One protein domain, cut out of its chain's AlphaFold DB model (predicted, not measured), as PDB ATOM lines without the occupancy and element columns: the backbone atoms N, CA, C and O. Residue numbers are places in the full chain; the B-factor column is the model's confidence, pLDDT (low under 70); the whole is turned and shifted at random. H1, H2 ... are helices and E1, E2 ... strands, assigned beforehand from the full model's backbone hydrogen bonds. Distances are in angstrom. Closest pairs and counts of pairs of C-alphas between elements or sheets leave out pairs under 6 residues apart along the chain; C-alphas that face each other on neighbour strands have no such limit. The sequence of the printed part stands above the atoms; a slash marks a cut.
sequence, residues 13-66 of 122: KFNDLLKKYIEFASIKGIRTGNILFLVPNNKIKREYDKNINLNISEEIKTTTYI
ATOM      1  N   LYS A  13    -136.923 -76.954 160.600       81.69
ATOM      2  CA  LYS A  13    -136.902 -76.536 159.184       81.69
ATOM      3  C   LYS A  13    -135.493 -76.448 158.598       81.69
ATOM      4  O   LYS A  13    -135.285 -76.789 157.433       81.69
ATOM      5  N   PHE A  14    -134.527 -76.008 159.405       86.31
ATOM      6  CA  PHE A  14    -133.120 -75.984 159.013       86.31
ATOM      7  C   PHE A  14    -132.601 -77.386 158.665       86.31
ATOM      8  O   PHE A  14    -132.055 -77.606 157.584       86.31
ATOM      9  N   ASN A  15    -132.824 -78.349 159.562       88.38
ATOM     10  CA  ASN A  15    -132.373 -79.728 159.401       88.38
ATOM     11  C   ASN A  15    -133.071 -80.424 158.229       88.38
ATOM     12  O   ASN A  15    -132.430 -81.175 157.496       88.38
ATOM     13  N   ASP A  16    -134.359 -80.161 158.022       87.50
ATOM     14  CA  ASP A  16    -135.129 -80.776 156.940       87.50
ATOM     15  C   ASP A  16    -134.664 -80.286 155.564       87.50
ATOM     16  O   ASP A  16    -134.444 -81.092 154.655       87.50
ATOM     17  N   LEU A  17    -134.426 -78.978 155.416       88.38
ATOM     18  CA  LEU A  17    -133.856 -78.410 154.192       88.38
ATOM     19  C   LEU A  17    -132.427 -78.902 153.946       88.38
ATOM     20  O   LEU A  17    -132.092 -79.248 152.812       88.38
ATOM     21  N   LEU A  18    -131.606 -78.992 154.997       89.12
ATOM     22  CA  LEU A  18    -130.251 -79.534 154.910       89.12
ATOM     23  C   LEU A  18    -130.261 -80.991 154.423       89.12
ATOM     24  O   LEU A  18    -129.563 -81.327 153.465       89.12
ATOM     25  N   LYS A  19    -131.100 -81.846 155.024       88.88
ATOM     26  CA  LYS A  19    -131.275 -83.243 154.595       88.88
ATOM     27  C   LYS A  19    -131.728 -83.325 153.143       88.88
ATOM     28  O   LYS A  19    -131.190 -84.132 152.390       88.88
ATOM     29  N   LYS A  20    -132.672 -82.475 152.726       88.00
ATOM     30  CA  LYS A  20    -133.165 -82.452 151.343       88.00
ATOM     31  C   LYS A  20    -132.082 -82.054 150.345       88.00
ATOM     32  O   LYS A  20    -131.983 -82.658 149.279       88.00
ATOM     33  N   TYR A  21    -131.259 -81.068 150.697       88.44
ATOM     34  CA  TYR A  21    -130.126 -80.660 149.876       88.44
ATOM     35  C   TYR A  21    -129.126 -81.814 149.701       88.44
ATOM     36  O   TYR A  21    -128.747 -82.134 148.575       88.44
ATOM     37  N   ILE A  22    -128.760 -82.489 150.797       87.44
ATOM     38  CA  ILE A  22    -127.858 -83.654 150.773       87.44
ATOM     39  C   ILE A  22    -128.471 -84.812 149.970       87.44
ATOM     40  O   ILE A  22    -127.774 -85.442 149.180       87.44
ATOM     41  N   GLU A  23    -129.775 -85.076 150.105       87.56
ATOM     42  CA  GLU A  23    -130.489 -86.078 149.302       87.56
ATOM     43  C   GLU A  23    -130.365 -85.778 147.799       87.56
ATOM     44  O   GLU A  23    -130.064 -86.670 147.005       87.56
ATOM     45  N   PHE A  24    -130.564 -84.522 147.386       85.94
ATOM     46  CA  PHE A  24    -130.428 -84.131 145.981       85.94
ATOM     47  C   PHE A  24    -128.998 -84.276 145.466       85.94
ATOM     48  O   PHE A  24    -128.806 -84.824 144.380       85.94
ATOM     49  N   ALA A  25    -128.013 -83.824 146.241       84.38
ATOM     50  CA  ALA A  25    -126.615 -83.865 145.836       84.38
ATOM     51  C   ALA A  25    -126.057 -85.297 145.792       84.38
ATOM     52  O   ALA A  25    -125.436 -85.690 144.807       84.38
ATOM     53  N   SER A  26    -126.307 -86.093 146.833       82.62
ATOM     54  CA  SER A  26    -125.670 -87.402 147.013       82.62
ATOM     55  C   SER A  26    -126.496 -88.555 146.454       82.62
ATOM     56  O   SER A  26    -125.970 -89.396 145.734       82.62
ATOM     57  N   ILE A  27    -127.793 -88.619 146.777       74.00
ATOM     58  CA  ILE A  27    -128.631 -89.788 146.447       74.00
ATOM     59  C   ILE A  27    -129.131 -89.699 145.008       74.00
ATOM     60  O   ILE A  27    -129.133 -90.689 144.283       74.00
ATOM     61  N   LYS A  28    -129.546 -88.505 144.576       78.38
ATOM     62  CA  LYS A  28    -130.030 -88.289 143.204       78.38
ATOM     63  C   LYS A  28    -128.911 -87.981 142.208       78.38
ATOM     64  O   LYS A  28    -129.201 -87.834 141.024       78.38
ATOM     65  N   GLY A  29    -127.665 -87.856 142.677       78.06
ATOM     66  CA  GLY A  29    -126.498 -87.554 141.846       78.06
ATOM     67  C   GLY A  29    -126.586 -86.212 141.115       78.06
ATOM     68  O   GLY A  29    -125.976 -86.042 140.059       78.06
ATOM     69  N   ILE A  30    -127.378 -85.261 141.624       83.31
ATOM     70  CA  ILE A  30    -127.503 -83.943 141.001       83.31
ATOM     71  C   ILE A  30    -126.252 -83.141 141.352       83.31
ATOM     72  O   ILE A  30    -125.979 -82.880 142.521       83.31
ATOM     73  N   ARG A  31    -125.515 -82.707 140.325       83.56
ATOM     74  CA  ARG A  31    -124.361 -81.805 140.477       83.56
ATOM     75  C   ARG A  31    -124.763 -80.580 141.292       83.56
ATOM     76  O   ARG A  31    -125.763 -79.936 140.966       83.56
ATOM     77  N   THR A  32    -124.001 -80.222 142.321       83.38
ATOM     78  CA  THR A  32    -124.362 -79.102 143.208       83.38
ATOM     79  C   THR A  32    -124.352 -77.770 142.474       83.38
ATOM     80  O   THR A  32    -125.166 -76.897 142.774       83.38
ATOM     81  N   GLY A  33    -123.550 -77.652 141.412       82.94
ATOM     82  CA  GLY A  33    -123.611 -76.525 140.482       82.94
ATOM     83  C   GLY A  33    -124.971 -76.348 139.781       82.94
ATOM     84  O   GLY A  33    -125.248 -75.263 139.269       82.94
ATOM     85  N   ASN A  34    -125.834 -77.366 139.782       86.38
ATOM     86  CA  ASN A  34    -127.187 -77.320 139.223       86.38
ATOM     87  C   ASN A  34    -128.275 -77.126 140.295       86.38
ATOM     88  O   ASN A  34    -129.455 -77.066 139.955       86.38
ATOM     89  N   ILE A  35    -127.903 -77.013 141.573       87.44
ATOM     90  CA  ILE A  35    -128.835 -76.808 142.685       87.44
ATOM     91  C   ILE A  35    -128.700 -75.364 143.171       87.44
ATOM     92  O   ILE A  35    -127.708 -74.999 143.792       87.44
ATOM     93  N   LEU A  36    -129.709 -74.531 142.913       89.88
ATOM     94  CA  LEU A  36    -129.777 -73.186 143.485       89.88
ATOM     95  C   LEU A  36    -130.429 -73.248 144.868       89.88
ATOM     96  O   LEU A  36    -131.615 -73.562 144.972       89.88
ATOM     97  N   PHE A  37    -129.679 -72.902 145.916       90.31
ATOM     98  CA  PHE A  37    -130.213 -72.852 147.274       90.31
ATOM     99  C   PHE A  37    -130.353 -71.405 147.764       90.31
ATOM    100  O   PHE A  37    -129.379 -70.749 148.138       90.31
ATOM    101  N   LEU A  38    -131.589 -70.898 147.744       91.62
ATOM    102  CA  LEU A  38    -131.906 -69.542 148.187       91.62
ATOM    103  C   LEU A  38    -132.218 -69.500 149.682       91.62
ATOM    104  O   LEU A  38    -133.088 -70.216 150.173       91.62
ATOM    105  N   VAL A  39    -131.537 -68.603 150.390       89.94
ATOM    106  CA  VAL A  39    -131.707 -68.386 151.832       89.94
ATOM    107  C   VAL A  39    -132.090 -66.932 152.127       89.94
ATOM    108  O   VAL A  39    -131.777 -66.032 151.346       89.94
ATOM    109  N   PRO A  40    -132.775 -66.652 153.246       85.31
ATOM    110  CA  PRO A  40    -133.297 -65.310 153.512       85.31
ATOM    111  C   PRO A  40    -132.202 -64.274 153.803       85.31
ATOM    112  O   PRO A  40    -132.349 -63.110 153.444       85.31
ATOM    113  N   ASN A  41    -131.098 -64.665 154.446       86.62
ATOM    114  CA  ASN A  41    -130.033 -63.735 154.819       86.62
ATOM    115  C   ASN A  41    -128.659 -64.418 154.900       86.62
ATOM    116  O   ASN A  41    -128.539 -65.645 154.884       86.62
ATOM    117  N   ASN A  42    -127.610 -63.600 155.001       87.50
ATOM    118  CA  ASN A  42    -126.226 -64.071 155.029       87.50
ATOM    119  C   ASN A  42    -125.865 -64.850 156.302       87.50
ATOM    120  O   ASN A  42    -124.945 -65.664 156.257       87.50
ATOM    121  N   LYS A  43    -126.565 -64.628 157.425       89.94
ATOM    122  CA  LYS A  43    -126.357 -65.420 158.646       89.94
ATOM    123  C   LYS A  43    -126.772 -66.871 158.398       89.94
ATOM    124  O   LYS A  43    -125.950 -67.765 158.555       89.94
ATOM    125  N   ILE A  44    -127.992 -67.072 157.904       89.56
ATOM    126  CA  ILE A  44    -128.529 -68.399 157.584       89.56
ATOM    127  C   ILE A  44    -127.721 -69.058 156.460       89.56
ATOM    128  O   ILE A  44    -127.420 -70.243 156.545       89.56
ATOM    129  N   LYS A  45    -127.278 -68.290 155.452       91.06
ATOM    130  CA  LYS A  45    -126.335 -68.780 154.430       91.06
ATOM    131  C   LYS A  45    -125.109 -69.441 155.058       91.06
ATOM    132  O   LYS A  45    -124.801 -70.582 154.745       91.06
ATOM    133  N   ARG A  46    -124.431 -68.724 155.959       89.88
ATOM    134  CA  ARG A  46    -123.219 -69.216 156.631       89.88
ATOM    135  C   ARG A  46    -123.496 -70.456 157.473       89.88
ATOM    136  O   ARG A  46    -122.629 -71.315 157.565       89.88
ATOM    137  N   GLU A  47    -124.662 -70.538 158.106       91.19
ATOM    138  CA  GLU A  47    -125.059 -71.731 158.856       91.19
ATOM    139  C   GLU A  47    -125.207 -72.939 157.928       91.19
ATOM    140  O   GLU A  47    -124.620 -73.979 158.212       91.19
ATOM    141  N   TYR A  48    -125.888 -72.811 156.786       90.81
ATOM    142  CA  TYR A  48    -125.970 -73.911 155.819       90.81
ATOM    143  C   TYR A  48    -124.611 -74.280 155.227       90.81
ATOM    144  O   TYR A  48    -124.267 -75.456 155.230       90.81
ATOM    145  N   ASP A  49    -123.808 -73.306 154.792       87.81
ATOM    146  CA  ASP A  49    -122.494 -73.572 154.190       87.81
ATOM    147  C   ASP A  49    -121.566 -74.354 155.138       87.81
ATOM    148  O   ASP A  49    -120.776 -75.176 154.687       87.81
ATOM    149  N   LYS A  50    -121.676 -74.136 156.458       88.12
ATOM    150  CA  LYS A  50    -120.930 -74.901 157.473       88.12
ATOM    151  C   LYS A  50    -121.435 -76.333 157.652       88.12
ATOM    152  O   LYS A  50    -120.651 -77.206 158.002       88.12
ATOM    153  N   ASN A  51    -122.740 -76.554 157.499       89.69
ATOM    154  CA  ASN A  51    -123.382 -77.834 157.804       89.69
ATOM    155  C   ASN A  51    -123.541 -78.741 156.574       89.69
ATOM    156  O   ASN A  51    -123.699 -79.952 156.725       89.69
ATOM    157  N   ILE A  52    -123.483 -78.189 155.358       86.75
ATOM    158  CA  ILE A  52    -123.427 -78.971 154.120       86.75
ATOM    159  C   ILE A  52    -122.008 -79.533 153.986       86.75
ATOM    160  O   ILE A  52    -121.146 -78.963 153.324       86.75
ATOM    161  N   ASN A  53    -121.766 -80.663 154.646       78.38
ATOM    162  CA  ASN A  53    -120.520 -81.405 154.530       78.38
ATOM    163  C   ASN A  53    -120.666 -82.484 153.449       78.38
ATOM    164  O   ASN A  53    -121.165 -83.580 153.709       78.38
ATOM    165  N   LEU A  54    -120.278 -82.149 152.220       78.38
ATOM    166  CA  LEU A  54    -120.272 -83.067 151.084       78.38
ATOM    167  C   LEU A  54    -118.827 -83.245 150.611       78.38
ATOM    168  O   LEU A  54    -118.140 -82.260 150.354       78.38
ATOM    169  N   ASN A  55    -118.379 -84.492 150.446       74.19
ATOM    170  CA  ASN A  55    -117.071 -84.812 149.861       74.19
ATOM    171  C   ASN A  55    -117.105 -84.622 148.336       74.19
ATOM    172  O   ASN A  55    -117.034 -85.582 147.573       74.19
ATOM    173  N   ILE A  56    -117.274 -83.380 147.891       73.25
ATOM    174  CA  ILE A  56    -117.373 -83.004 146.479       73.25
ATOM    175  C   ILE A  56    -116.443 -81.826 146.187       73.25
ATOM    176  O   ILE A  56    -116.213 -80.977 147.043       73.25
ATOM    177  N   SER A  57    -115.921 -81.754 144.962       64.12
ATOM    178  CA  SER A  57    -115.037 -80.664 144.524       64.12
ATOM    179  C   SER A  57    -115.784 -79.460 143.933       64.12
ATOM    180  O   SER A  57    -115.150 -78.530 143.441       64.12
ATOM    181  N   GLU A  58    -117.118 -79.494 143.896       71.06
ATOM    182  CA  GLU A  58    -117.954 -78.464 143.269       71.06
ATOM    183  C   GLU A  58    -118.420 -77.403 144.276       71.06
ATOM    184  O   GLU A  58    -118.776 -77.719 145.412       71.06
ATOM    185  N   GLU A  59    -118.480 -76.141 143.837       74.12
ATOM    186  CA  GLU A  59    -118.992 -75.038 144.655       74.12
ATOM    187  C   GLU A  59    -120.495 -75.208 144.933       74.12
ATOM    188  O   GLU A  59    -121.319 -75.358 144.027       74.12
ATOM    189  N   ILE A  60    -120.862 -75.145 146.212       80.62
ATOM    190  CA  ILE A  60    -122.250 -75.137 146.671       80.62
ATOM    191  C   ILE A  60    -122.870 -73.776 146.320       80.62
ATOM    192  O   ILE A  60    -122.481 -72.741 146.866       80.62
ATOM    193  N   LYS A  61    -123.882 -73.759 145.443       84.75
ATOM    194  CA  LYS A  61    -124.587 -72.530 145.032       84.75
ATOM    195  C   LYS A  61    -125.653 -72.083 146.044       84.75
ATOM    196  O   LYS A  61    -126.821 -71.886 145.698       84.75
ATOM    197  N   THR A  62    -125.246 -71.865 147.295       88.88
ATOM    198  CA  THR A  62    -126.085 -71.192 148.300       88.88
ATOM    199  C   THR A  62    -125.958 -69.678 148.149       88.88
ATOM    200  O   THR A  62    -124.853 -69.138 148.067       88.88
ATOM    201  N   THR A  63    -127.065 -68.938 148.139       91.50
ATOM    202  CA  THR A  63    -127.030 -67.467 148.094       91.50
ATOM    203  C   THR A  63    -128.309 -66.842 148.644       91.50
ATOM    204  O   THR A  63    -129.326 -67.517 148.783       91.50
ATOM    205  N   THR A  64    -128.286 -65.550 148.976       91.25
ATOM    206  CA  THR A  64    -129.530 -64.855 149.334       91.25
ATOM    207  C   THR A  64    -130.308 -64.473 148.088       91.25
ATOM    208  O   THR A  64    -129.704 -64.182 147.057       91.25
ATOM    209  N   TYR A  65    -131.639 -64.409 148.186       89.31
ATOM    210  CA  TYR A  65    -132.486 -63.957 147.073       89.31
ATOM    211  C   TYR A  65    -131.998 -62.624 146.491       89.31
ATOM    212  O   TYR A  65    -131.790 -62.482 145.290       89.31
ATOM    213  N   ILE A  66    -131.717 -61.666 147.371       85.56
ATOM    214  CA  ILE A  66    -131.247 -60.342 146.987       85.56
ATOM    215  C   ILE A  66    -129.891 -60.406 146.260       85.56
ATOM    216  O   ILE A  66    -129.709 -59.738 145.244       85.56
TER     217      ILE A  66
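What this domain is: This is residues 13 to 66 of the 122 residues of an uncharacterized protein of Paeniclostridium sordellii (strain ATCC 9714 / DSM 2141 / JCM 3814 / LMG 15708 / NCIMB 10717 / 211) (UniProt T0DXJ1). A short parallel ribbon of two strands, E1 and E2, has the helix H2 packed over it, mostly over E2, while the longer helix H1 slants past H2 at a steep tilt, with its last residue, Ile 27, far from Ile 66, which follows E2. Two winding links, residues 28 to 36 and 52 to 61, lead from the helices to the strands. The printed part has 54 residues with two named helices and two named strands, in the order H1, E1, H2, E2; the sheet's order is E1, E2, parallel, and the class is mostly helix. The whole is compact, with a radius of gyration of the C-alphas of 10.5 A and spans of 27 by 20 by 15 A.

How they stand to each other: The sheet joins E1, residues 37 to 39, and E2, residues 62 to 64, as parallel neighbours, with 37 degrees between their directions. The C-alphas of Phe 37 and Thr 62 face each other at 4.6 A, and those of Val 39 and Thr 64 at 4.8 A. N 39 and O 63, and N 63 and O 37, are within hydrogen-bond range, each pair at 2.9 A. H2, residues 42 to 51, comes closest to E2 with the C-alphas of Lys 45 and Thr 63, 6.5 A apart, and 7 pairs of C-alphas of H2 and E2 are within 8 A. Between H2 and E1 there is 1 such pair, the C-alphas of Val 39 and Lys 45, 6.0 A apart. E1, H2 and E2 form a strand-helix-strand unit, two parallel neighbour strands with a helix between them along the chain, and its crossover is right-handed. H1, residues 13 to 27, is close to H2 but not clearly touching it; their closest C-alphas, those of Leu 18 and Tyr 48, are 7.1 A apart. The two helices run the same way at a steep tilt of 51 degrees. H1 and E2 are apart. In H1 and H2 every O i to N i+4 pair is within hydrogen-bond range.

Where its parts are: E1 measures 6.6 A from first to last C-alpha and E2 measures 7.3 A; E2 ends with C-alpha 64 at (-129.530, -64.855, 149.334). H2 is 14.3 A long, with C-alpha 42 at (-126.226, -64.071, 155.029). H1 is 20.2 A long and begins with C-alpha 13 at (-136.902, -76.536, 159.184).

The domain as a whole: The two C-alphas farthest apart, those of Ile 27 and Ile 66, are 29.6 A apart. The printed part runs from residue 13 to residue 66 and has no cut. The link E1 to H2, 2 residues, is tight; the links H1 to E1, 9 residues, and H2 to E2, 10 residues, are short. The mean pLDDT of the printed part is 85.1, and one residue, Ser 57, is under 70.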